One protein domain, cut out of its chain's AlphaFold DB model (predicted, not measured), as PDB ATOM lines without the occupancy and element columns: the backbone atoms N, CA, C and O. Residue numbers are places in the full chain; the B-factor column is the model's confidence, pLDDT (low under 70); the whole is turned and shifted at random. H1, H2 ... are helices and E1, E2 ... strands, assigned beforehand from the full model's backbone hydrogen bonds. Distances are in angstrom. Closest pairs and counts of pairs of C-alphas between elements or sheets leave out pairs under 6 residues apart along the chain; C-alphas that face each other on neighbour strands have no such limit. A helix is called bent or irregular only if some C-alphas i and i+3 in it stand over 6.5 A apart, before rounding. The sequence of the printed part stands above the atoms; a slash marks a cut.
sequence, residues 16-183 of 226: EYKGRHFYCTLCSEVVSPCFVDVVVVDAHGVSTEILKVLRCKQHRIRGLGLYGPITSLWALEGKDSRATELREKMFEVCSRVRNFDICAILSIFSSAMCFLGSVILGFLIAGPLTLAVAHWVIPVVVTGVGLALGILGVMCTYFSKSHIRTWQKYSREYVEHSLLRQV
ATOM      1  N   GLU A  16      32.493 -62.689 -22.555       69.31
ATOM      2  CA  GLU A  16      33.573 -62.336 -23.495       69.31
ATOM      3  C   GLU A  16      33.712 -63.324 -24.672       69.31
ATOM      4  O   GLU A  16      34.062 -62.933 -25.789       69.31
ATOM      5  N   TYR A  17      33.406 -64.605 -24.449       69.06
ATOM      6  CA  TYR A  17      33.591 -65.678 -25.432       69.06
ATOM      7  C   TYR A  17      32.281 -66.298 -25.913       69.06
ATOM      8  O   TYR A  17      32.284 -67.322 -26.609       69.06
ATOM      9  N   LYS A  18      31.152 -65.697 -25.544       68.38
ATOM     10  CA  LYS A  18      29.824 -66.182 -25.901       68.38
ATOM     11  C   LYS A  18      29.646 -66.156 -27.415       68.38
ATOM     12  O   LYS A  18      29.888 -65.151 -28.077       68.38
ATOM     13  N   GLY A  19      29.257 -67.296 -27.984       65.12
ATOM     14  CA  GLY A  19      29.055 -67.421 -29.430       65.12
ATOM     15  C   GLY A  19      30.337 -67.384 -30.276       65.12
ATOM     16  O   GLY A  19      30.227 -67.283 -31.499       65.12
ATOM     17  N   ARG A  20      31.529 -67.472 -29.664       74.06
ATOM     18  CA  ARG A  20      32.814 -67.574 -30.377       74.06
ATOM     19  C   ARG A  20      33.248 -69.030 -30.534       74.06
ATOM     20  O   ARG A  20      33.049 -69.854 -29.641       74.06
ATOM     21  N   HIS A  21      33.876 -69.345 -31.659       80.50
ATOM     22  CA  HIS A  21      34.537 -70.632 -31.868       80.50
ATOM     23  C   HIS A  21      36.032 -70.515 -31.573       80.50
ATOM     24  O   HIS A  21      36.604 -69.434 -31.680       80.50
ATOM     25  N   PHE A  22      36.661 -71.628 -31.193       83.19
ATOM     26  CA  PHE A  22      38.082 -71.663 -30.870       83.19
ATOM     27  C   PHE A  22      38.830 -72.547 -31.848       83.19
ATOM     28  O   PHE A  22      38.459 -73.701 -32.047       83.19
ATOM     29  N   TYR A  23      39.897 -72.019 -32.421       84.00
ATOM     30  CA  TYR A  23      40.822 -72.756 -33.262       84.00
ATOM     31  C   TYR A  23      42.048 -73.160 -32.449       84.00
ATOM     32  O   TYR A  23      42.634 -72.328 -31.755       84.00
ATOM     33  N   CYS A  24      42.447 -74.429 -32.523       81.12
ATOM     34  CA  CYS A  24      43.702 -74.883 -31.931       81.12
ATOM     35  C   CYS A  24      44.745 -75.076 -33.021       81.12
ATOM     36  O   CYS A  24      44.565 -75.929 -33.888       81.12
ATOM     37  N   THR A  25      45.870 -74.369 -32.931       77.88
ATOM     38  CA  THR A  25      46.969 -74.511 -33.902       77.88
ATOM     39  C   THR A  25      47.557 -75.920 -33.919       77.88
ATOM     40  O   THR A  25      47.901 -76.424 -34.981       77.88
ATOM     41  N   LEU A  26      47.596 -76.594 -32.763       75.94
ATOM     42  CA  LEU A  26      48.100 -77.966 -32.648       75.94
ATOM     43  C   LEU A  26      47.153 -79.021 -33.231       75.94
ATOM     44  O   LEU A  26      47.620 -80.030 -33.746       75.94
ATOM     45  N   CYS A  27      45.836 -78.821 -33.124       77.06
ATOM     46  CA  CYS A  27      44.856 -79.714 -33.760       77.06
ATOM     47  C   CYS A  27      44.633 -79.358 -35.234       77.06
ATOM     48  O   CYS A  27      44.110 -80.175 -35.978       77.06
ATOM     49  N   SER A  28      44.963 -78.122 -35.618       81.19
ATOM     50  CA  SER A  28      44.591 -77.502 -36.890       81.19
ATOM     51  C   SER A  28      43.081 -77.529 -37.176       81.19
ATOM     52  O   SER A  28      42.654 -77.556 -38.327       81.19
ATOM     53  N   GLU A  29      42.256 -77.498 -36.127       80.62
ATOM     54  CA  GLU A  29      40.800 -77.645 -36.206       80.62
ATOM     55  C   GLU A  29      40.083 -76.748 -35.185       80.62
ATOM     56  O   GLU A  29      40.681 -76.249 -34.223       80.62
ATOM     57  N   VAL A  30      38.773 -76.563 -35.388       81.38
ATOM     58  CA  VAL A  30      37.884 -75.931 -34.406       81.38
ATOM     59  C   VAL A  30      37.648 -76.897 -33.248       81.38
ATOM     60  O   VAL A  30      37.119 -77.996 -33.430       81.38
ATOM     61  N   VAL A  31      38.002 -76.478 -32.037       79.31
ATOM     62  CA  VAL A  31      37.975 -77.319 -30.839       79.31
ATOM     63  C   VAL A  31      37.118 -76.723 -29.730       79.31
ATOM     64  O   VAL A  31      36.793 -75.537 -29.711       79.31
ATOM     65  N   SER A  32      36.782 -77.563 -28.753       78.62
ATOM     66  CA  SER A  32      36.149 -77.128 -27.516       78.62
ATOM     67  C   SER A  32      37.233 -76.711 -26.513       78.62
ATOM     68  O   SER A  32      38.135 -77.512 -26.221       78.62
ATOM     69  N   PRO A  33      37.156 -75.486 -25.974       80.00
ATOM     70  CA  PRO A  33      38.091 -75.013 -24.967       80.00
ATOM     71  C   PRO A  33      37.800 -75.625 -23.586       80.00
ATOM     72  O   PRO A  33      36.699 -76.106 -23.302       80.00
ATOM     73  N   CYS A  34      38.788 -75.580 -22.700       80.69
ATOM     74  CA  CYS A  34      38.650 -75.812 -21.266       80.69
ATOM     75  C   CYS A  34      39.620 -74.918 -20.492       80.69
ATOM     76  O   CYS A  34      40.705 -74.616 -20.984       80.69
ATOM     77  N   PHE A  35      39.260 -74.542 -19.269       82.00
ATOM     78  CA  PHE A  35      40.200 -73.883 -18.370       82.00
ATOM     79  C   PHE A  35      41.123 -74.891 -17.697       82.00
ATOM     80  O   PHE A  35      40.693 -75.984 -17.321       82.00
ATOM     81  N   VAL A  36      42.381 -74.498 -17.551       78.56
ATOM     82  CA  VAL A  36      43.412 -75.233 -16.826       78.56
ATOM     83  C   VAL A  36      44.148 -74.241 -15.941       78.56
ATOM     84  O   VAL A  36      44.562 -73.184 -16.419       78.56
ATOM     85  N   ASP A  37      44.313 -74.595 -14.674       81.50
ATOM     86  CA  ASP A  37      45.118 -73.820 -13.742       81.50
ATOM     87  C   ASP A  37      46.597 -74.162 -13.961       81.50
ATOM     88  O   ASP A  37      46.990 -75.333 -13.990       81.50
ATOM     89  N   VAL A  38      47.410 -73.135 -14.179       76.62
ATOM     90  CA  VAL A  38      48.839 -73.225 -14.471       76.62
ATOM     91  C   VAL A  38      49.581 -72.476 -13.379       76.62
ATOM     92  O   VAL A  38      49.371 -71.282 -13.188       76.62
ATOM     93  N   VAL A  39      50.456 -73.180 -12.668       77.88
ATOM     94  CA  VAL A  39      51.349 -72.556 -11.690       77.88
ATOM     95  C   VAL A  39      52.466 -71.842 -12.442       77.88
ATOM     96  O   VAL A  39      53.143 -72.448 -13.277       77.88
ATOM     97  N   VAL A  40      52.647 -70.561 -12.147       74.88
ATOM     98  CA  VAL A  40      53.770 -69.764 -12.631       74.88
ATOM     99  C   VAL A  40      54.897 -69.877 -11.622       74.88
ATOM    100  O   VAL A  40      54.690 -69.727 -10.416       74.88
ATOM    101  N   VAL A  41      56.092 -70.147 -12.130       73.06
ATOM    102  CA  VAL A  41      57.322 -70.171 -11.345       73.06
ATOM    103  C   VAL A  41      58.249 -69.068 -11.830       73.06
ATOM    104  O   VAL A  41      58.294 -68.772 -13.027       73.06
ATOM    105  N   ASP A  42      58.971 -68.454 -10.903       74.88
ATOM    106  CA  ASP A  42      60.032 -67.511 -11.236       74.88
ATOM    107  C   ASP A  42      61.294 -68.226 -11.756       74.88
ATOM    108  O   ASP A  42      61.372 -69.456 -11.845       74.88
ATOM    109  N   ALA A  43      62.321 -67.443 -12.091       73.38
ATOM    110  CA  ALA A  43      63.614 -67.958 -12.545       73.38
ATOM    111  C   ALA A  43      64.347 -68.816 -11.492       73.38
ATOM    112  O   ALA A  43      65.319 -69.496 -11.822       73.38
ATOM    113  N   HIS A  44      63.905 -68.784 -10.235       76.69
ATOM    114  CA  HIS A  44      64.456 -69.550  -9.122       76.69
ATOM    115  C   HIS A  44      63.611 -70.792  -8.794       76.69
ATOM    116  O   HIS A  44      63.943 -71.532  -7.868       76.69
ATOM    117  N   GLY A  45      62.554 -71.056  -9.571       69.31
ATOM    118  CA  GLY A  45      61.659 -72.196  -9.380       69.31
ATOM    119  C   GLY A  45      60.659 -72.009  -8.239       69.31
ATOM    120  O   GLY A  45      60.011 -72.978  -7.837       69.31
ATOM    121  N   VAL A  46      60.516 -70.792  -7.710       79.56
ATOM    122  CA  VAL A  46      59.548 -70.472  -6.660       79.56
ATOM    123  C   VAL A  46      58.205 -70.155  -7.309       79.56
ATOM    124  O   VAL A  46      58.119 -69.363  -8.245       79.56
ATOM    125  N   SER A  47      57.143 -70.789  -6.810       79.06
ATOM    126  CA  SER A  47      55.773 -70.518  -7.250       79.06
ATOM    127  C   SER A  47      55.389 -69.083  -6.904       79.06
ATOM    128  O   SER A  47      55.320 -68.735  -5.725       79.06
ATOM    129  N   THR A  48      55.084 -68.277  -7.916       77.62
ATOM    130  CA  THR A  48      54.679 -66.878  -7.741       77.62
ATOM    131  C   THR A  48      53.165 -66.718  -7.758       77.62
ATOM    132  O   THR A  48      52.620 -65.980  -6.941       77.62
ATOM    133  N   GLU A  49      52.466 -67.433  -8.643       81.81
ATOM    134  CA  GLU A  49      51.016 -67.309  -8.817       81.81
ATOM    135  C   GLU A  49      50.393 -68.515  -9.540       81.81
ATOM    136  O   GLU A  49      51.088 -69.347 -10.125       81.81
ATOM    137  N   ILE A  50      49.059 -68.607  -9.510       81.50
ATOM    138  CA  ILE A  50      48.277 -69.588 -10.275       81.50
ATOM    139  C   ILE A  50      47.444 -68.838 -11.315       81.50
ATOM    140  O   ILE A  50      46.553 -68.062 -10.968       81.50
ATOM    141  N   LEU A  51      47.709 -69.099 -12.594       77.94
ATOM    142  CA  LEU A  51      46.988 -68.525 -13.726       77.94
ATOM    143  C   LEU A  51      45.949 -69.502 -14.271       77.94
ATOM    144  O   LEU A  51      46.253 -70.655 -14.566       77.94
ATOM    145  N   LYS A  52      44.734 -69.014 -14.512       79.81
ATOM    146  CA  LYS A  52      43.680 -69.788 -15.170       79.81
ATOM    147  C   LYS A  52      43.706 -69.547 -16.679       79.81
ATOM    148  O   LYS A  52      43.325 -68.479 -17.164       79.81
ATOM    149  N   VAL A  53      44.153 -70.544 -17.436       78.75
ATOM    150  CA  VAL A  53      44.436 -70.414 -18.873       78.75
ATOM    151  C   VAL A  53      43.456 -71.230 -19.706       78.75
ATOM    152  O   VAL A  53      43.115 -72.363 -19.358       78.75
ATOM    153  N   LEU A  54      43.020 -70.676 -20.839       79.06
ATOM    154  CA  LEU A  54      42.180 -71.400 -21.787       79.06
ATOM    155  C   LEU A  54      43.027 -72.328 -22.669       79.06
ATOM    156  O   LEU A  54      43.977 -71.895 -23.322       79.06
ATOM    157  N   ARG A  55      42.677 -73.614 -22.713       78.94
ATOM    158  CA  ARG A  55      43.395 -74.673 -23.441       78.94
ATOM    159  C   ARG A  55      42.449 -75.527 -24.275       78.94
ATOM    160  O   ARG A  55      41.255 -75.611 -23.996       78.94
ATOM    161  N   CYS A  56      42.986 -76.210 -25.283       78.38
ATOM    162  CA  CYS A  56      42.246 -77.245 -26.003       78.38
ATOM    163  C   CYS A  56      41.993 -78.451 -25.083       78.38
ATOM    164  O   CYS A  56      42.920 -78.929 -24.426       78.38
ATOM    165  N   LYS A  57      40.776 -79.016 -25.088       77.50
ATOM    166  CA  LYS A  57      40.455 -80.221 -24.295       77.50
ATOM    167  C   LYS A  57      41.343 -81.430 -24.599       77.50
ATOM    168  O   LYS A  57      41.591 -82.217 -23.687       77.50
ATOM    169  N   GLN A  58      41.799 -81.575 -25.844       73.69
ATOM    170  CA  GLN A  58      42.708 -82.650 -26.267       73.69
ATOM    171  C   GLN A  58      44.158 -82.377 -25.846       73.69
ATOM    172  O   GLN A  58      44.922 -83.302 -25.588       73.69
ATOM    173  N   HIS A  59      44.530 -81.102 -25.727       71.50
ATOM    174  CA  HIS A  59      45.892 -80.655 -25.465       71.50
ATOM    175  C   HIS A  59      45.930 -79.732 -24.241       71.50
ATOM    176  O   HIS A  59      46.276 -78.556 -24.323       71.50
ATOM    177  N   ARG A  60      45.540 -80.278 -23.083       69.25
ATOM    178  CA  ARG A  60      45.482 -79.517 -21.822       69.25
ATOM    179  C   ARG A  60      46.861 -79.068 -21.342       69.25
ATOM    180  O   ARG A  60      46.999 -77.983 -20.797       69.25
ATOM    181  N   ILE A  61      47.852 -79.931 -21.558       61.34
ATOM    182  CA  ILE A  61      49.234 -79.773 -21.086       61.34
ATOM    183  C   ILE A  61      50.164 -79.418 -22.259       61.34
ATOM    184  O   ILE A  61      51.078 -78.612 -22.121       61.34
ATOM    185  N   ARG A  62      49.915 -80.000 -23.442       53.19
ATOM    186  CA  ARG A  62      50.700 -79.772 -24.663       53.19
ATOM    187  C   ARG A  62      50.245 -78.477 -25.326       53.19
ATOM    188  O   ARG A  62      49.149 -78.417 -25.858       53.19
ATOM    189  N   GLY A  63      51.056 -77.434 -25.322       52.09
ATOM    190  CA  GLY A  63      50.650 -76.195 -25.987       52.09
ATOM    191  C   GLY A  63      51.775 -75.266 -26.360       52.09
ATOM    192  O   GLY A  63      51.510 -74.103 -26.614       52.09
ATOM    193  N   LEU A  64      53.019 -75.716 -26.280       55.00
ATOM    194  CA  LEU A  64      54.114 -74.780 -26.122       55.00
ATOM    195  C   LEU A  64      55.153 -75.135 -27.162       55.00
ATOM    196  O   LEU A  64      55.945 -76.058 -26.991       55.00
ATOM    197  N   GLY A  65      55.102 -74.405 -28.277       50.97
ATOM    198  CA  GLY A  65      56.335 -74.143 -29.000       50.97
ATOM    199  C   GLY A  65      57.325 -73.515 -28.019       50.97
ATOM    200  O   GLY A  65      56.906 -72.839 -27.078       50.97
ATOM    201  N   LEU A  66      58.619 -73.756 -28.227       48.06
ATOM    202  CA  LEU A  66      59.690 -73.398 -27.289       48.06
ATOM    203  C   LEU A  66      59.696 -71.918 -26.837       48.06
ATOM    204  O   LEU A  66      60.330 -71.622 -25.836       48.06
ATOM    205  N   TYR A  67      58.957 -71.015 -27.498       50.12
ATOM    206  CA  TYR A  67      58.858 -69.585 -27.174       50.12
ATOM    207  C   TYR A  67      57.496 -68.967 -27.574       50.12
ATOM    208  O   TYR A  67      57.448 -67.906 -28.190       50.12
ATOM    209  N   GLY A  68      56.380 -69.656 -27.310       53.88
ATOM    210  CA  GLY A  68      55.032 -69.202 -27.696       53.88
ATOM    211  C   GLY A  68      54.143 -68.757 -26.527       53.88
ATOM    212  O   GLY A  68      54.468 -69.054 -25.376       53.88
ATOM    213  N   PRO A  69      52.998 -68.097 -26.809       58.25
ATOM    214  CA  PRO A  69      51.998 -67.778 -25.793       58.25
ATOM    215  C   PRO A  69      51.595 -69.038 -25.033       58.25
ATOM    216  O   PRO A  69      51.556 -70.133 -25.605       58.25
ATOM    217  N   ILE A  70      51.243 -68.884 -23.749       65.94
ATOM    218  CA  ILE A  70      50.862 -70.042 -22.935       65.94
ATOM    219  C   ILE A  70      49.720 -70.819 -23.601       65.94
ATOM    220  O   ILE A  70      49.680 -72.032 -23.465       65.94
ATOM    221  N   THR A  71      48.832 -70.198 -24.379       70.00
ATOM    222  CA  THR A  71      47.743 -70.895 -25.075       70.00
ATOM    223  C   THR A  71      48.012 -71.169 -26.562       70.00
ATOM    224  O   THR A  71      48.507 -70.318 -27.289       70.00
ATOM    225  N   SER A  72      47.605 -72.354 -27.036       70.31
ATOM    226  CA  SER A  72      47.536 -72.698 -28.467       70.31
ATOM    227  C   SER A  72      46.159 -72.422 -29.085       70.31
ATOM    228  O   SER A  72      45.908 -72.797 -30.236       70.31
ATOM    229  N   LEU A  73      45.245 -71.833 -28.303       78.50
ATOM    230  CA  LEU A  73      43.900 -71.487 -28.736       78.50
ATOM    231  C   LEU A  73      43.819 -70.050 -29.234       78.50
ATOM    232  O   LEU A  73      44.314 -69.119 -28.605       78.50
ATOM    233  N   TRP A  74      43.066 -69.895 -30.312       80.50
ATOM    234  CA  TRP A  74      42.703 -68.623 -30.910       80.50
ATOM    235  C   TRP A  74      41.185 -68.540 -30.978       80.50
ATOM    236  O   TRP A  74      40.524 -69.526 -31.307       80.50
ATOM    237  N   ALA A  75      40.620 -67.385 -30.652       82.12
ATOM    238  CA  ALA A  75      39.221 -67.103 -30.919       82.12
ATOM    239  C   ALA A  75      39.061 -66.816 -32.415       82.12
ATOM    240  O   ALA A  75      39.843 -66.067 -32.994       82.12
ATOM    241  N   LEU A  76      38.050 -67.411 -33.035       82.06
ATOM    242  CA  LEU A  76      37.668 -67.107 -34.407       82.06
ATOM    243  C   LEU A  76      36.662 -65.957 -34.392       82.06
ATOM    244  O   LEU A  76      35.584 -66.074 -33.801       82.06
ATOM    245  N   GLU A  77      37.034 -64.854 -35.031       82.19
ATOM    246  CA  GLU A  77      36.180 -63.692 -35.257       82.19
ATOM    247  C   GLU A  77      35.814 -63.647 -36.744       82.19
ATOM    248  O   GLU A  77      36.690 -63.565 -37.604       82.19
ATOM    249  N   GLY A  78      34.524 -63.774 -37.064       80.81
ATOM    250  CA  GLY A  78      34.070 -63.812 -38.455       80.81
ATOM    251  C   GLY A  78      34.383 -62.499 -39.171       80.81
ATOM    252  O   GLY A  78      34.004 -61.437 -38.684       80.81
ATOM    253  N   LYS A  79      35.072 -62.574 -40.315       82.56
ATOM    254  CA  LYS A  79      35.526 -61.393 -41.064       82.56
ATOM    255  C   LYS A  79      34.437 -60.816 -41.969       82.56
ATOM    256  O   LYS A  79      34.407 -59.614 -42.215       82.56
ATOM    257  N   ASP A  80      33.580 -61.680 -42.499       86.25
ATOM    258  CA  ASP A  80      32.629 -61.357 -43.555       86.25
ATOM    259  C   ASP A  80      31.229 -61.949 -43.298       86.25
ATOM    260  O   ASP A  80      30.972 -62.693 -42.344       86.25
ATOM    261  N   SER A  81      30.280 -61.596 -44.168       86.88
ATOM    262  CA  SER A  81      28.915 -62.132 -44.123       86.88
ATOM    263  C   SER A  81      28.886 -63.653 -44.307       86.88
ATOM    264  O   SER A  81      28.032 -64.324 -43.722       86.88
ATOM    265  N   ARG A  82      29.855 -64.210 -45.044       88.56
ATOM    266  CA  ARG A  82      30.005 -65.653 -45.248       88.56
ATOM    267  C   ARG A  82      30.326 -66.385 -43.947       88.56
ATOM    268  O   ARG A  82      29.723 -67.425 -43.683       88.56
ATOM    269  N   ALA A  83      31.188 -65.830 -43.099       84.75
ATOM    270  CA  ALA A  83      31.445 -66.372 -41.769       84.75
ATOM    271  C   ALA A  83      30.158 -66.436 -40.929       84.75
ATOM    272  O   ALA A  83      29.896 -67.434 -40.258       84.75
ATOM    273  N   THR A  84      29.312 -65.403 -41.000       85.06
ATOM    274  CA  THR A  84      28.036 -65.383 -40.264       85.06
ATOM    275  C   THR A  84      27.088 -66.479 -40.755       85.06
ATOM    276  O   THR A  84      26.568 -67.244 -39.940       85.06
ATOM    277  N   GLU A  85      26.949 -66.629 -42.074       89.06
ATOM    278  CA  GLU A  85      26.147 -67.687 -42.704       89.06
ATOM    279  C   GLU A  85      26.640 -69.093 -42.310       89.06
ATOM    280  O   GLU A  85      25.856 -69.973 -41.946       89.06
ATOM    281  N   LEU A  86      27.958 -69.315 -42.348       87.94
ATOM    282  CA  LEU A  86      28.571 -70.587 -41.963       87.94
ATOM    283  C   LEU A  86      28.356 -70.894 -40.481       87.94
ATOM    284  O   LEU A  86      28.043 -72.035 -40.137       87.94
ATOM    285  N   ARG A  87      28.449 -69.886 -39.607       84.69
ATOM    286  CA  ARG A  87      28.179 -70.034 -38.172       84.69
ATOM    287  C   ARG A  87      26.739 -70.473 -37.911       84.69
ATOM    288  O   ARG A  87      26.516 -71.384 -37.112       84.69
ATOM    289  N   GLU A  88      25.768 -69.866 -38.586       86.44
ATOM    290  CA  GLU A  88      24.353 -70.246 -38.467       86.44
ATOM    291  C   GLU A  88      24.114 -71.681 -38.948       86.44
ATOM    292  O   GLU A  88      23.512 -72.482 -38.228       86.44
ATOM    293  N   LYS A  89      24.686 -72.054 -40.100       88.81
ATOM    294  CA  LYS A  89      24.640 -73.432 -40.615       88.81
ATOM    295  C   LYS A  89      25.277 -74.430 -39.653       88.81
ATOM    296  O   LYS A  89      24.732 -75.510 -39.423       88.81
ATOM    297  N   MET A  90      26.423 -74.090 -39.064       84.56
ATOM    298  CA  MET A  90      27.080 -74.921 -38.055       84.56
ATOM    299  C   MET A  90      26.202 -75.098 -36.813       84.56
ATOM    300  O   MET A  90      26.109 -76.212 -36.292       84.56
ATOM    301  N   PHE A  91      25.530 -74.038 -36.359       82.94
ATOM    302  CA  PHE A  91      24.610 -74.097 -35.225       82.94
ATOM    303  C   PHE A  91      23.378 -74.965 -35.524       82.94
ATOM    304  O   PHE A  91      23.016 -75.820 -34.713       82.94
ATOM    305  N   GLU A  92      22.778 -74.813 -36.705       87.19
ATOM    306  CA  GLU A  92      21.645 -75.628 -37.158       87.19
ATOM    307  C   GLU A  92      22.016 -77.115 -37.258       87.19
ATOM    308  O   GLU A  92      21.283 -77.992 -36.794       87.19
ATOM    309  N   VAL A  93      23.184 -77.430 -37.824       86.62
ATOM    310  CA  VAL A  93      23.659 -78.817 -37.890       86.62
ATOM    311  C   VAL A  93      23.916 -79.365 -36.485       86.62
ATOM    312  O   VAL A  93      23.525 -80.494 -36.195       86.62
ATOM    313  N   CYS A  94      24.514 -78.571 -35.595       81.56
ATOM    314  CA  CYS A  94      24.767 -78.975 -34.212       81.56
ATOM    315  C   CYS A  94      23.464 -79.264 -33.445       81.56
ATOM    316  O   CYS A  94      23.389 -80.258 -32.715       81.56
ATOM    317  N   SER A  95      22.426 -78.441 -33.616       82.56
ATOM    318  CA  SER A  95      21.129 -78.659 -32.962       82.56
ATOM    319  C   SER A  95      20.429 -79.916 -33.490       82.56
ATOM    320  O   SER A  95      19.899 -80.704 -32.703       82.56
ATOM    321  N   ARG A  96      20.512 -80.180 -34.801       84.62
ATOM    322  CA  ARG A  96      20.005 -81.424 -35.406       84.62
ATOM    323  C   ARG A  96      20.735 -82.659 -34.891       84.62
ATOM    324  O   ARG A  96      20.078 -83.628 -34.522       84.62
ATOM    325  N   VAL A  97      22.067 -82.620 -34.820       84.06
ATOM    326  CA  VAL A  97      22.883 -83.707 -34.246       84.06
ATOM    327  C   VAL A  97      22.459 -83.990 -32.807       84.06
ATOM    328  O   VAL A  97      22.220 -85.145 -32.464       84.06
ATOM    329  N   ARG A  98      22.263 -82.947 -31.989       81.38
ATOM    330  CA  ARG A  98      21.777 -83.095 -30.610       81.38
ATOM    331  C   ARG A  98      20.415 -83.791 -30.551       81.38
ATOM    332  O   ARG A  98      20.234 -84.679 -29.723       81.38
ATOM    333  N   ASN A  99      19.479 -83.422 -31.421       85.88
ATOM    334  CA  ASN A  99      18.169 -84.073 -31.473       85.88
ATOM    335  C   ASN A  99      18.286 -85.548 -31.884       85.88
ATOM    336  O   ASN A  99      17.665 -86.401 -31.255       85.88
ATOM    337  N   PHE A 100      19.119 -85.872 -32.880       86.19
ATOM    338  CA  PHE A 100      19.361 -87.262 -33.278       86.19
ATOM    339  C   PHE A 100      20.025 -88.086 -32.177       86.19
ATOM    340  O   PHE A 100      19.627 -89.231 -31.976       86.19
ATOM    341  N   ASP A 101      20.983 -87.518 -31.446       82.12
ATOM    342  CA  ASP A 101      21.646 -88.194 -30.330       82.12
ATOM    343  C   ASP A 101      20.672 -88.448 -29.170       82.12
ATOM    344  O   ASP A 101      20.640 -89.555 -28.633       82.12
ATOM    345  N   ILE A 102      19.825 -87.471 -28.818       86.38
ATOM    346  CA  ILE A 102      18.777 -87.648 -27.797       86.38
ATOM    347  C   ILE A 102      17.794 -88.740 -28.231       86.38
ATOM    348  O   ILE A 102      17.519 -89.656 -27.455       86.38
ATOM    349  N   CYS A 103      17.308 -88.691 -29.474       87.88
ATOM    350  CA  CYS A 103      16.429 -89.723 -30.019       87.88
ATOM    351  C   CYS A 103      17.100 -91.101 -30.017       87.88
ATOM    352  O   CYS A 103      16.469 -92.080 -29.627       87.88
ATOM    353  N   ALA A 104      18.379 -91.190 -30.395       88.50
ATOM    354  CA  ALA A 104      19.127 -92.442 -30.384       88.50
ATOM    355  C   ALA A 104      19.247 -93.014 -28.965       88.50
ATOM    356  O   ALA A 104      18.961 -94.193 -28.763       88.50
ATOM    357  N   ILE A 105      19.602 -92.185 -27.977       88.81
ATOM    358  CA  ILE A 105      19.706 -92.594 -26.568       88.81
ATOM    359  C   ILE A 105      18.354 -93.079 -26.046       88.81
ATOM    360  O   ILE A 105      18.279 -94.172 -25.486       88.81
ATOM    361  N   LEU A 106      17.285 -92.304 -26.258       91.19
ATOM    362  CA  LEU A 106      15.936 -92.671 -25.818       91.19
ATOM    363  C   LEU A 106      15.463 -93.967 -26.475       91.19
ATOM    364  O   LEU A 106      14.862 -94.810 -25.809       91.19
ATOM    365  N   SER A 107      15.754 -94.147 -27.762       90.88
ATOM    366  CA  SER A 107      15.351 -95.330 -28.516       90.88
ATOM    367  C   SER A 107      16.121 -96.578 -28.073       90.88
ATOM    368  O   SER A 107      15.507 -97.616 -27.833       90.88
ATOM    369  N   ILE A 108      17.435 -96.467 -27.847       89.88
ATOM    370  CA  ILE A 108      18.269 -97.559 -27.315       89.88
ATOM    371  C   ILE A 108      17.848 -97.920 -25.885       89.88
ATOM    372  O   ILE A 108      17.707 -99.098 -25.567       89.88
ATOM    373  N   PHE A 109      17.610 -96.925 -25.028       93.25
ATOM    374  CA  PHE A 109      17.172 -97.157 -23.651       93.25
ATOM    375  C   PHE A 109      15.787 -97.811 -23.600       93.25
ATOM    376  O   PHE A 109      15.592 -98.797 -22.890       93.25
ATOM    377  N   SER A 110      14.841 -97.321 -24.405       91.88
ATOM    378  CA  SER A 110      13.500 -97.911 -24.512       91.88
ATOM    379  C   SER A 110      13.556 -99.332 -25.071       91.88
ATOM    380  O   SER A 110      12.896-100.220 -24.545       91.88
ATOM    381  N   SER A 111      14.396 -99.573 -26.083       92.81
ATOM    382  CA  SER A 111      14.657-100.909 -26.628       92.81
ATOM    383  C   SER A 111      15.159-101.868 -25.544       92.81
ATOM    384  O   SER A 111      14.582-102.940 -25.360       92.81
ATOM    385  N   ALA A 112      16.165-101.459 -24.762       93.00
ATOM    386  CA  ALA A 112      16.701-102.253 -23.656       93.00
ATOM    387  C   ALA A 112      15.634-102.569 -22.593       93.00
ATOM    388  O   ALA A 112      15.535-103.711 -22.142       93.00
ATOM    389  N   MET A 113      14.794-101.591 -22.244       94.00
ATOM    390  CA  MET A 113      13.674-101.790 -21.320       94.00
ATOM    391  C   MET A 113      12.630-102.767 -21.873       94.00
ATOM    392  O   MET A 113      12.167-103.636 -21.136       94.00
ATOM    393  N   CYS A 114      12.296-102.690 -23.165       92.31
ATOM    394  CA  CYS A 114      11.405-103.655 -23.814       92.31
ATOM    395  C   CYS A 114      11.982-105.077 -23.778       92.31
ATOM    396  O   CYS A 114      11.250-106.018 -23.471       92.31
ATOM    397  N   PHE A 115      13.282-105.250 -24.035       91.94
ATOM    398  CA  PHE A 115      13.925-106.564 -23.948       91.94
ATOM    399  C   PHE A 115      13.896-107.129 -22.526       91.94
ATOM    400  O   PHE A 115      13.485-108.272 -22.338       91.94
ATOM    401  N   LEU A 116      14.265-106.328 -21.521       92.81
ATOM    402  CA  LEU A 116      14.202-106.742 -20.116       92.81
ATOM    403  C   LEU A 116      12.770-107.097 -19.699       92.81
ATOM    404  O   LEU A 116      12.545-108.145 -19.095       92.81
ATOM    405  N   GLY A 117      11.797-106.264 -20.076       91.06
ATOM    406  CA  GLY A 117      10.381-106.508 -19.816       91.06
ATOM    407  C   GLY A 117       9.882-107.800 -20.461       91.06
ATOM    408  O   GLY A 117       9.212-108.589 -19.800       91.06
ATOM    409  N   SER A 118      10.261-108.059 -21.716       89.12
ATOM    410  CA  SER A 118       9.921-109.298 -22.422       89.12
ATOM    411  C   SER A 118      10.489-110.538 -21.727       89.12
ATOM    412  O   SER A 118       9.771-111.520 -21.544       89.12
ATOM    413  N   VAL A 119      11.744-110.484 -21.267       88.62
ATOM    414  CA  VAL A 119      12.382-111.592 -20.538       88.62
ATOM    415  C   VAL A 119      11.660-111.869 -19.217       88.62
ATOM    416  O   VAL A 119      11.319-113.018 -18.940       88.62
ATOM    417  N   ILE A 120      11.376-110.829 -18.424       89.56
ATOM    418  CA  ILE A 120      10.649-110.964 -17.150       89.56
ATOM    419  C   ILE A 120       9.254-111.548 -17.390       89.56
ATOM    420  O   ILE A 120       8.854-112.492 -16.708       89.56
ATOM    421  N   LEU A 121       8.529-111.029 -18.385       85.31
ATOM    422  CA  LEU A 121       7.200-111.520 -18.742       85.31
ATOM    423  C   LEU A 121       7.256-112.979 -19.222       85.31
ATOM    424  O   LEU A 121       6.400-113.778 -18.855       85.31
ATOM    425  N   GLY A 122       8.291-113.343 -19.982       82.50
ATOM    426  CA  GLY A 122       8.551-114.713 -20.415       82.50
ATOM    427  C   GLY A 122       8.743-115.674 -19.240       82.50
ATOM    428  O   GLY A 122       8.098-116.720 -19.205       82.50
ATOM    429  N   PHE A 123       9.551-115.307 -18.240       83.31
ATOM    430  CA  PHE A 123       9.722-116.111 -17.021       83.31
ATOM    431  C   PHE A 123       8.427-116.227 -16.207       83.31
ATOM    432  O   PHE A 123       8.083-117.318 -15.752       83.31
ATOM    433  N   LEU A 124       7.686-115.124 -16.054       81.88
ATOM    434  CA  LEU A 124       6.418-115.104 -15.318       81.88
ATOM    435  C   LEU A 124       5.315-115.928 -15.991       81.88
ATOM    436  O   LEU A 124       4.451-116.434 -15.287       81.88
ATOM    437  N   ILE A 125       5.323-116.060 -17.321       74.06
ATOM    438  CA  ILE A 125       4.347-116.866 -18.075       74.06
ATOM    439  C   ILE A 125       4.780-118.337 -18.153       74.06
ATOM    440  O   ILE A 125       3.935-119.227 -18.078       74.06
ATOM    441  N   ALA A 126       6.082-118.611 -18.269       66.00
ATOM    442  CA  ALA A 126       6.608-119.976 -18.308       66.00
ATOM    443  C   ALA A 126       6.464-120.714 -16.963       66.00
ATOM    444  O   ALA A 126       6.387-121.941 -16.951       66.00
ATOM    445  N   GLY A 127       6.412-119.983 -15.844       64.88
ATOM    446  CA  GLY A 127       6.235-120.548 -14.503       64.88
ATOM    447  C   GLY A 127       4.872-121.226 -14.252       64.88
ATOM    448  O   GLY A 127       4.876-122.337 -13.724       64.88
ATOM    449  N   PRO A 128       3.711-120.615 -14.589       64.56
ATOM    450  CA  PRO A 128       2.416-121.140 -14.149       64.56
ATOM    451  C   PRO A 128       1.674-122.074 -15.119       64.56
ATOM    452  O   PRO A 128       0.863-122.855 -14.635       64.56
ATOM    453  N   LEU A 129       1.859-122.040 -16.448       54.09
ATOM    454  CA  LEU A 129       1.031-122.867 -17.355       54.09
ATOM    455  C   LEU A 129       1.691-123.139 -18.719       54.09
ATOM    456  O   LEU A 129       1.874-122.241 -19.535       54.09
ATOM    457  N   THR A 130       1.954-124.410 -19.024       54.59
ATOM    458  CA  THR A 130       2.643-124.869 -20.245       54.59
ATOM    459  C   THR A 130       1.765-125.054 -21.494       54.59
ATOM    460  O   THR A 130       2.246-125.636 -22.460       54.59
ATOM    461  N   LEU A 131       0.508-124.588 -21.558       55.00
ATOM    462  CA  LEU A 131      -0.414-125.070 -22.616       55.00
ATOM    463  C   LEU A 131      -1.213-124.040 -23.437       55.00
ATOM    464  O   LEU A 131      -1.956-124.455 -24.322       55.00
ATOM    465  N   ALA A 132      -1.043-122.724 -23.262       58.97
ATOM    466  CA  ALA A 132      -1.760-121.736 -24.086       58.97
ATOM    467  C   ALA A 132      -0.817-120.841 -24.915       58.97
ATOM    468  O   ALA A 132      -0.214-119.890 -24.417       58.97
ATOM    469  N   VAL A 133      -0.753-121.122 -26.225       63.03
ATOM    470  CA  VAL A 133       0.008-120.380 -27.258       63.03
ATOM    471  C   VAL A 133      -0.309-118.874 -27.256       63.03
ATOM    472  O   VAL A 133       0.553-118.056 -27.568       63.03
ATOM    473  N   ALA A 134      -1.517-118.488 -26.831       68.12
ATOM    474  CA  ALA A 134      -1.959-117.096 -26.767       68.12
ATOM    475  C   ALA A 134      -1.118-116.214 -25.821       68.12
ATOM    476  O   ALA A 134      -0.945-115.027 -26.092       68.12
ATOM    477  N   HIS A 135      -0.553-116.765 -24.741       70.12
ATOM    478  CA  HIS A 135       0.211-115.963 -23.774       70.12
ATOM    479  C   HIS A 135       1.617-115.591 -24.267       70.12
ATOM    480  O   HIS A 135       2.169-114.585 -23.831       70.12
ATOM    481  N   TRP A 136       2.166-116.328 -25.237       76.50
ATOM    482  CA  TRP A 136       3.468-116.026 -25.844       76.50
ATOM    483  C   TRP A 136       3.426-114.839 -26.812       76.50
ATOM    484  O   TRP A 136       4.466-114.262 -27.125       76.50
ATOM    485  N   VAL A 137       2.230-114.423 -27.242       83.12
ATOM    486  CA  VAL A 137       2.055-113.297 -28.167       83.12
ATOM    487  C   VAL A 137       2.559-111.992 -27.546       83.12
ATOM    488  O   VAL A 137       3.226-111.216 -28.225       83.12
ATOM    489  N   ILE A 138       2.307-111.757 -26.253       84.06
ATOM    490  CA  ILE A 138       2.675-110.495 -25.592       84.06
ATOM    491  C   ILE A 138       4.208-110.330 -25.507       84.06
ATOM    492  O   ILE A 138       4.700-109.316 -26.007       84.06
ATOM    493  N   PRO A 139       4.996-111.297 -24.982       84.25
ATOM    494  CA  PRO A 139       6.459-111.215 -25.028       84.25
ATOM    495  C   PRO A 139       7.011-111.048 -26.450       84.25
ATOM    496  O   PRO A 139       7.914-110.240 -26.675       84.25
ATOM    497  N   VAL A 140       6.453-111.760 -27.438       87.56
ATOM    498  CA  VAL A 140       6.904-111.669 -28.838       87.56
ATOM    499  C   VAL A 140       6.674-110.267 -29.407       87.56
ATOM    500  O   VAL A 140       7.596-109.690 -29.986       87.56
ATOM    501  N   VAL A 141       5.493-109.678 -29.194       89.88
ATOM    502  CA  VAL A 141       5.183-108.311 -29.648       89.88
ATOM    503  C   VAL A 141       6.092-107.289 -28.965       89.88
ATOM    504  O   VAL A 141       6.673-106.445 -29.646       89.88
ATOM    505  N   VAL A 142       6.281-107.388 -27.646       89.88
ATOM    506  CA  VAL A 142       7.164-106.478 -26.892       89.88
ATOM    507  C   VAL A 142       8.611-106.578 -27.385       89.88
ATOM    508  O   VAL A 142       9.278-105.556 -27.559       89.88
ATOM    509  N   THR A 143       9.083-107.790 -27.691       90.19
ATOM    510  CA  THR A 143      10.413-108.012 -28.281       90.19
ATOM    511  C   THR A 143      10.520-107.387 -29.672       90.19
ATOM    512  O   THR A 143      11.518-106.735 -29.976       90.19
ATOM    513  N   GLY A 144       9.488-107.535 -30.508       92.31
ATOM    514  CA  GLY A 144       9.430-106.923 -31.838       92.31
ATOM    515  C   GLY A 144       9.488-105.394 -31.790       92.31
ATOM    516  O   GLY A 144      10.261-104.782 -32.527       92.31
ATOM    517  N   VAL A 145       8.742-104.771 -30.871       92.94
ATOM    518  CA  VAL A 145       8.813-103.320 -30.620       92.94
ATOM    519  C   VAL A 145      10.210-102.922 -30.139       92.94
ATOM    520  O   VAL A 145      10.778-101.949 -30.638       92.94
ATOM    521  N   GLY A 146      10.801-103.705 -29.231       90.75
ATOM    522  CA  GLY A 146      12.175-103.507 -28.768       90.75
ATOM    523  C   GLY A 146      13.192-103.522 -29.913       90.75
ATOM    524  O   GLY A 146      14.032-102.625 -29.993       90.75
ATOM    525  N   LEU A 147      13.085-104.477 -30.841       93.12
ATOM    526  CA  LEU A 147      13.932-104.551 -32.038       93.12
ATOM    527  C   LEU A 147      13.743-103.340 -32.958       93.12
ATOM    528  O   LEU A 147      14.733-102.753 -33.397       93.12
ATOM    529  N   ALA A 148      12.498-102.935 -33.222       93.62
ATOM    530  CA  ALA A 148      12.203-101.780 -34.068       93.62
ATOM    531  C   ALA A 148      12.807-100.482 -33.500       93.62
ATOM    532  O   ALA A 148      13.439 -99.719 -34.233       93.62
ATOM    533  N   LEU A 149      12.683-100.270 -32.185       91.44
ATOM    534  CA  LEU A 149      13.331 -99.157 -31.488       91.44
ATOM    535  C   LEU A 149      14.861 -99.270 -31.560       91.44
ATOM    536  O   LEU A 149      15.539 -98.301 -31.881       91.44
ATOM    537  N   GLY A 150      15.423-100.463 -31.367       90.50
ATOM    538  CA  GLY A 150      16.865-100.679 -31.508       90.50
ATOM    539  C   GLY A 150      17.392-100.257 -32.886       90.50
ATOM    540  O   GLY A 150      18.366 -99.504 -32.977       90.50
ATOM    541  N   ILE A 151      16.711-100.670 -33.962       92.81
ATOM    542  CA  ILE A 151      17.057-100.298 -35.345       92.81
ATOM    543  C   ILE A 151      16.939 -98.784 -35.546       92.81
ATOM    544  O   ILE A 151      17.848 -98.171 -36.111       92.81
ATOM    545  N   LEU A 152      15.860 -98.166 -35.058       92.69
ATOM    546  CA  LEU A 152      15.671 -96.718 -35.140       92.69
ATOM    547  C   LEU A 152      16.817 -95.964 -34.450       92.69
ATOM    548  O   LEU A 152      17.383 -95.042 -35.038       92.69
ATOM    549  N   GLY A 153      17.222 -96.392 -33.251       89.31
ATOM    550  CA  GLY A 153      18.349 -95.803 -32.528       89.31
ATOM    551  C   GLY A 153      19.678 -95.903 -33.287       89.31
ATOM    552  O   GLY A 153      20.440 -94.929 -33.354       89.31
ATOM    553  N   VAL A 154      19.942 -97.047 -33.930       89.44
ATOM    554  CA  VAL A 154      21.125 -97.233 -34.790       89.44
ATOM    555  C   VAL A 154      21.073 -96.307 -36.010       89.44
ATOM    556  O   VAL A 154      22.074 -95.656 -36.323       89.44
ATOM    557  N   MET A 155      19.913 -96.181 -36.660       90.88
ATOM    558  CA  MET A 155      19.723 -95.278 -37.803       90.88
ATOM    559  C   MET A 155      19.939 -93.814 -37.405       90.88
ATOM    560  O   MET A 155      20.692 -93.105 -38.074       90.88
ATOM    561  N   CYS A 156      19.373 -93.363 -36.281       88.25
ATOM    562  CA  CYS A 156      19.611 -92.017 -35.749       88.25
ATOM    563  C   CYS A 156      21.104 -91.760 -35.491       88.25
ATOM    564  O   CYS A 156      21.624 -90.710 -35.869       88.25
ATOM    565  N   THR A 157      21.818 -92.743 -34.935       86.56
ATOM    566  CA  THR A 157      23.272 -92.652 -34.719       86.56
ATOM    567  C   THR A 157      24.038 -92.530 -36.042       86.56
ATOM    568  O   THR A 157      25.011 -91.779 -36.142       86.56
ATOM    569  N   TYR A 158      23.613 -93.253 -37.080       88.19
ATOM    570  CA  TYR A 158      24.216 -93.164 -38.409       88.19
ATOM    571  C   TYR A 158      24.014 -91.777 -39.039       88.19
ATOM    572  O   TYR A 158      24.977 -91.171 -39.520       88.19
ATOM    573  N   PHE A 159      22.796 -91.232 -38.974       87.12
ATOM    574  CA  PHE A 159      22.508 -89.880 -39.466       87.12
ATOM    575  C   PHE A 159      23.269 -88.806 -38.686       87.12
ATOM    576  O   PHE A 159      23.860 -87.919 -39.303       87.12
ATOM    577  N   SER A 160      23.341 -88.927 -37.357       83.75
ATOM    578  CA  SER A 160      24.147 -88.052 -36.496       83.75
ATOM    579  C   SER A 160      25.602 -87.978 -36.983       83.75
ATOM    580  O   SER A 160      26.118 -86.892 -37.257       83.75
ATOM    581  N   LYS A 161      26.235 -89.130 -37.260       85.12
ATOM    582  CA  LYS A 161      27.600 -89.181 -37.822       85.12
ATOM    583  C   LYS A 161      27.730 -88.489 -39.178       85.12
ATOM    584  O   LYS A 161      28.747 -87.844 -39.428       85.12
ATOM    585  N   SER A 162      26.739 -88.629 -40.055       87.56
ATOM    586  CA  SER A 162      26.742 -87.947 -41.356       87.56
ATOM    587  C   SER A 162      26.714 -86.424 -41.180       87.56
ATOM    588  O   SER A 162      27.547 -85.714 -41.743       87.56
ATOM    589  N   HIS A 163      25.833 -85.925 -40.311       86.25
ATOM    590  CA  HIS A 163      25.735 -84.499 -40.004       86.25
ATOM    591  C   HIS A 163      26.999 -83.939 -39.338       86.25
ATOM    592  O   HIS A 163      27.394 -82.817 -39.651       86.25
ATOM    593  N   ILE A 164      27.685 -84.721 -38.499       84.12
ATOM    594  CA  ILE A 164      28.978 -84.323 -37.917       84.12
ATOM    595  C   ILE A 164      30.028 -84.075 -39.011       84.12
ATOM    596  O   ILE A 164      30.767 -83.097 -38.930       84.12
ATOM    597  N   ARG A 165      30.077 -84.894 -40.071       86.19
ATOM    598  CA  ARG A 165      31.003 -84.660 -41.198       86.19
ATOM    599  C   ARG A 165      30.686 -83.356 -41.928       86.19
ATOM    600  O   ARG A 165      31.597 -82.613 -42.289       86.19
ATOM    601  N   THR A 166      29.402 -83.061 -42.118       88.25
ATOM    602  CA  THR A 166      28.954 -81.788 -42.699       88.25
ATOM    603  C   THR A 166      29.358 -80.610 -41.815       88.25
ATOM    604  O   THR A 166      29.887 -79.622 -42.317       88.25
ATOM    605  N   TRP A 167      29.193 -80.740 -40.497       87.00
ATOM    606  CA  TRP A 167      29.657 -79.739 -39.539       87.00
ATOM    607  C   TRP A 167      31.171 -79.519 -39.634       87.00
ATOM    608  O   TRP A 167      31.617 -78.380 -39.702       87.00
ATOM    609  N   GLN A 168      31.965 -80.592 -39.728       84.94
ATOM    610  CA  GLN A 168      33.420 -80.496 -39.899       84.94
ATOM    611  C   GLN A 168      33.805 -79.782 -41.199       84.94
ATOM    612  O   GLN A 168      34.765 -79.011 -41.217       84.94
ATOM    613  N   LYS A 169      33.061 -80.006 -42.288       89.00
ATOM    614  CA  LYS A 169      33.265 -79.277 -43.544       89.00
ATOM    615  C   LYS A 169      33.042 -77.775 -43.346       89.00
ATOM    616  O   LYS A 169      33.940 -77.002 -43.662       89.00
ATOM    617  N   TYR A 170      31.912 -77.384 -42.756       88.75
ATOM    618  CA  TYR A 170      31.633 -75.974 -42.469       88.75
ATOM    619  C   TYR A 170      32.633 -75.364 -41.490       88.75
ATOM    620  O   TYR A 170      33.006 -74.215 -41.663       88.75
ATOM    621  N   SER A 171      33.120 -76.128 -40.510       84.56
ATOM    622  CA  SER A 171      34.114 -75.633 -39.553       84.56
ATOM    623  C   SER A 171      35.440 -75.261 -40.217       84.56
ATOM    624  O   SER A 171      36.055 -74.278 -39.823       84.56
ATOM    625  N   ARG A 172      35.860 -76.012 -41.245       86.75
ATOM    626  CA  ARG A 172      37.075 -75.710 -42.012       86.75
ATOM    627  C   ARG A 172      36.886 -74.470 -42.877       86.75
ATOM    628  O   ARG A 172      37.708 -73.568 -42.811       86.75
ATOM    629  N   GLU A 173      35.762 -74.391 -43.583       89.12
ATOM    630  CA  GLU A 173      35.401 -73.211 -44.380       89.12
ATOM    631  C   GLU A 173      35.269 -71.958 -43.492       89.12
ATOM    632  O   GLU A 173      35.735 -70.880 -43.837       89.12
ATOM    633  N   TYR A 174      34.710 -72.097 -42.288       85.88
ATOM    634  CA  TYR A 174      34.571 -70.993 -41.341       85.88
ATOM    635  C   TYR A 174      35.924 -70.430 -40.889       85.88
ATOM    636  O   TYR A 174      36.039 -69.220 -40.707       85.88
ATOM    637  N   VAL A 175      36.954 -71.272 -40.737       85.12
ATOM    638  CA  VAL A 175      38.316 -70.820 -40.399       85.12
ATOM    639  C   VAL A 175      38.904 -69.949 -41.512       85.12
ATOM    640  O   VAL A 175      39.520 -68.936 -41.206       85.12
ATOM    641  N   GLU A 176      38.670 -70.287 -42.784       87.44
ATOM    642  CA  GLU A 176      39.151 -69.502 -43.937       87.44
ATOM    643  C   GLU A 176      38.512 -68.104 -44.003       87.44
ATOM    644  O   GLU A 176      39.149 -67.140 -44.429       87.44
ATOM    645  N   HIS A 177      37.273 -67.982 -43.522       85.00
ATOM    646  CA  HIS A 177      36.508 -66.732 -43.468       85.00
ATOM    647  C   HIS A 177      36.601 -66.001 -42.113       85.00
ATOM    648  O   HIS A 177      35.862 -65.047 -41.853       85.00
ATOM    649  N   SER A 178      37.507 -66.424 -41.228       84.38
ATOM    650  CA  SER A 178      37.653 -65.851 -39.887       84.38
ATOM    651  C   SER A 178      39.045 -65.277 -39.652       84.38
ATOM    652  O   SER A 178      40.049 -65.764 -40.164       84.38
ATOM    653  N   LEU A 179      39.106 -64.247 -38.814       83.94
ATOM    654  CA  LEU A 179      40.343 -63.739 -38.244       83.94
ATOM    655  C   LEU A 179      40.638 -64.476 -36.936       83.94
ATOM    656  O   LEU A 179      39.747 -64.732 -36.122       83.94
ATOM    657  N   LEU A 180      41.909 -64.819 -36.740       80.38
ATOM    658  CA  LEU A 180      42.394 -65.422 -35.505       80.38
ATOM    659  C   LEU A 180      42.702 -64.309 -34.508       80.38
ATOM    660  O   LEU A 180      43.642 -63.538 -34.695       80.38
ATOM    661  N   ARG A 181      41.923 -64.242 -33.431       78.94
ATOM    662  CA  ARG A 181      42.133 -63.311 -32.325       78.94
ATOM    663  C   ARG A 181      42.684 -64.043 -31.117       78.94
ATOM    664  O   ARG A 181      42.227 -65.129 -30.758       78.94
ATOM    665  N   GLN A 182      43.674 -63.448 -30.469       74.94
ATOM    666  CA  GLN A 182      44.232 -64.015 -29.251       74.94
ATOM    667  C   GLN A 182      43.185 -63.996 -28.133       74.94
ATOM    668  O   GLN A 182      42.478 -63.008 -27.944       74.94
ATOM    669  N   VAL A 183      43.065 -65.112 -27.413       71.56
ATOM    670  CA  VAL A 183      42.018 -65.291 -26.401       71.56
ATOM    671  C   VAL A 183      42.362 -64.570 -25.102       71.56
ATOM    672  O   VAL A 183      41.492 -63.957 -24.515       71.56
TER     673      VAL A 183
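This is residues 16 to 183 of the 226 residues of an uncharacterized protein of Chlamydia pecorum DBDeUG (UniProt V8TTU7). A long helical hairpin, H1 and H2 side by side, runs out from a small head of strands at one end. The head holds a strongly twisted four-stranded sheet and a long two-stranded hairpin, E3 and E4, that forms an arm away from the helices; at the far end of the helical hairpin, residues 127 to 134 stand free. The printed part has 168 residues, with six named strands and two named helices in the order E1 E2 E3 E4 E5 H1 H2 E6; the larger sheet has the order E2 - E1 - E5 - E6, and both sheets are antiparallel. The class is mixed, helices and strands. The whole is extended, with a radius of gyration of the C-alphas of 25.8 A, and flat, spanning 85 by 47 by 25 A.

E1 is residues 21 to 24, beginning at C-alpha 21 (34.537, -70.632, -31.868), and E2 is residues 29 to 31. E3, residues 33 to 41, and E4, residues 47 to 56, each measure 24.1 A from first to last C-alpha. E5 is residues 73 to 78, 15.8 A long. H1, residues 81 to 126, is 67.2 A long and ends at C-alpha 126 (6.608, -119.976, -18.308). H2, residues 133 to 176, is 66.3 A long; it is neither bent nor irregular, but only just: C-alphas 135 and 138 are 6.3 A apart. E6, residues 178 to 182, ends at C-alpha 182 (44.232, -64.015, -29.251).

E1 and E2 form a hairpin, with N 31 and O 22 2.8 A apart, within hydrogen-bond range. E5 is antiparallel to E1, with N 23 and O 74 at 2.8 A, and to the edge strand E6, with N 75 and O 181 at 2.8 A. E2 runs on into E3 at 85 degrees. E3 and E4 form a hairpin, with N 34 and O 55 at 2.8 A, and E4 bends by 54 degrees at residue 52. H1 and H2 touch as a helical hairpin, opposite ways at a shallow tilt of 18 degrees; their closest C-alphas, of Ala 104 and Gly 153, are 4.1 A apart. H2 and the sheet make two layers, a helix on one face of a sheet; H2 lies over E2 and stands up from the sheet at 45 degrees. The closest C-alphas of E2 and H2, of Val 30 and Ser 171, are 6.4 A apart. H1 only grazes the sheet, with residues 82 to 87. E3 and E4 are apart from both helices. Every O i to N i+4 pair of H1 is within hydrogen-bond range, and 37 of 40 in H2.

The C-alphas farthest apart, of His 44 and Leu 131, are 86.4 A apart. The printed part has no cut. The link from E4 to E5, residues 57 to 72, is long. The mean pLDDT of the printed part is 80.5; it is under 70 at residues 16 to 19, 45, 60 to 70 and 126 to 134.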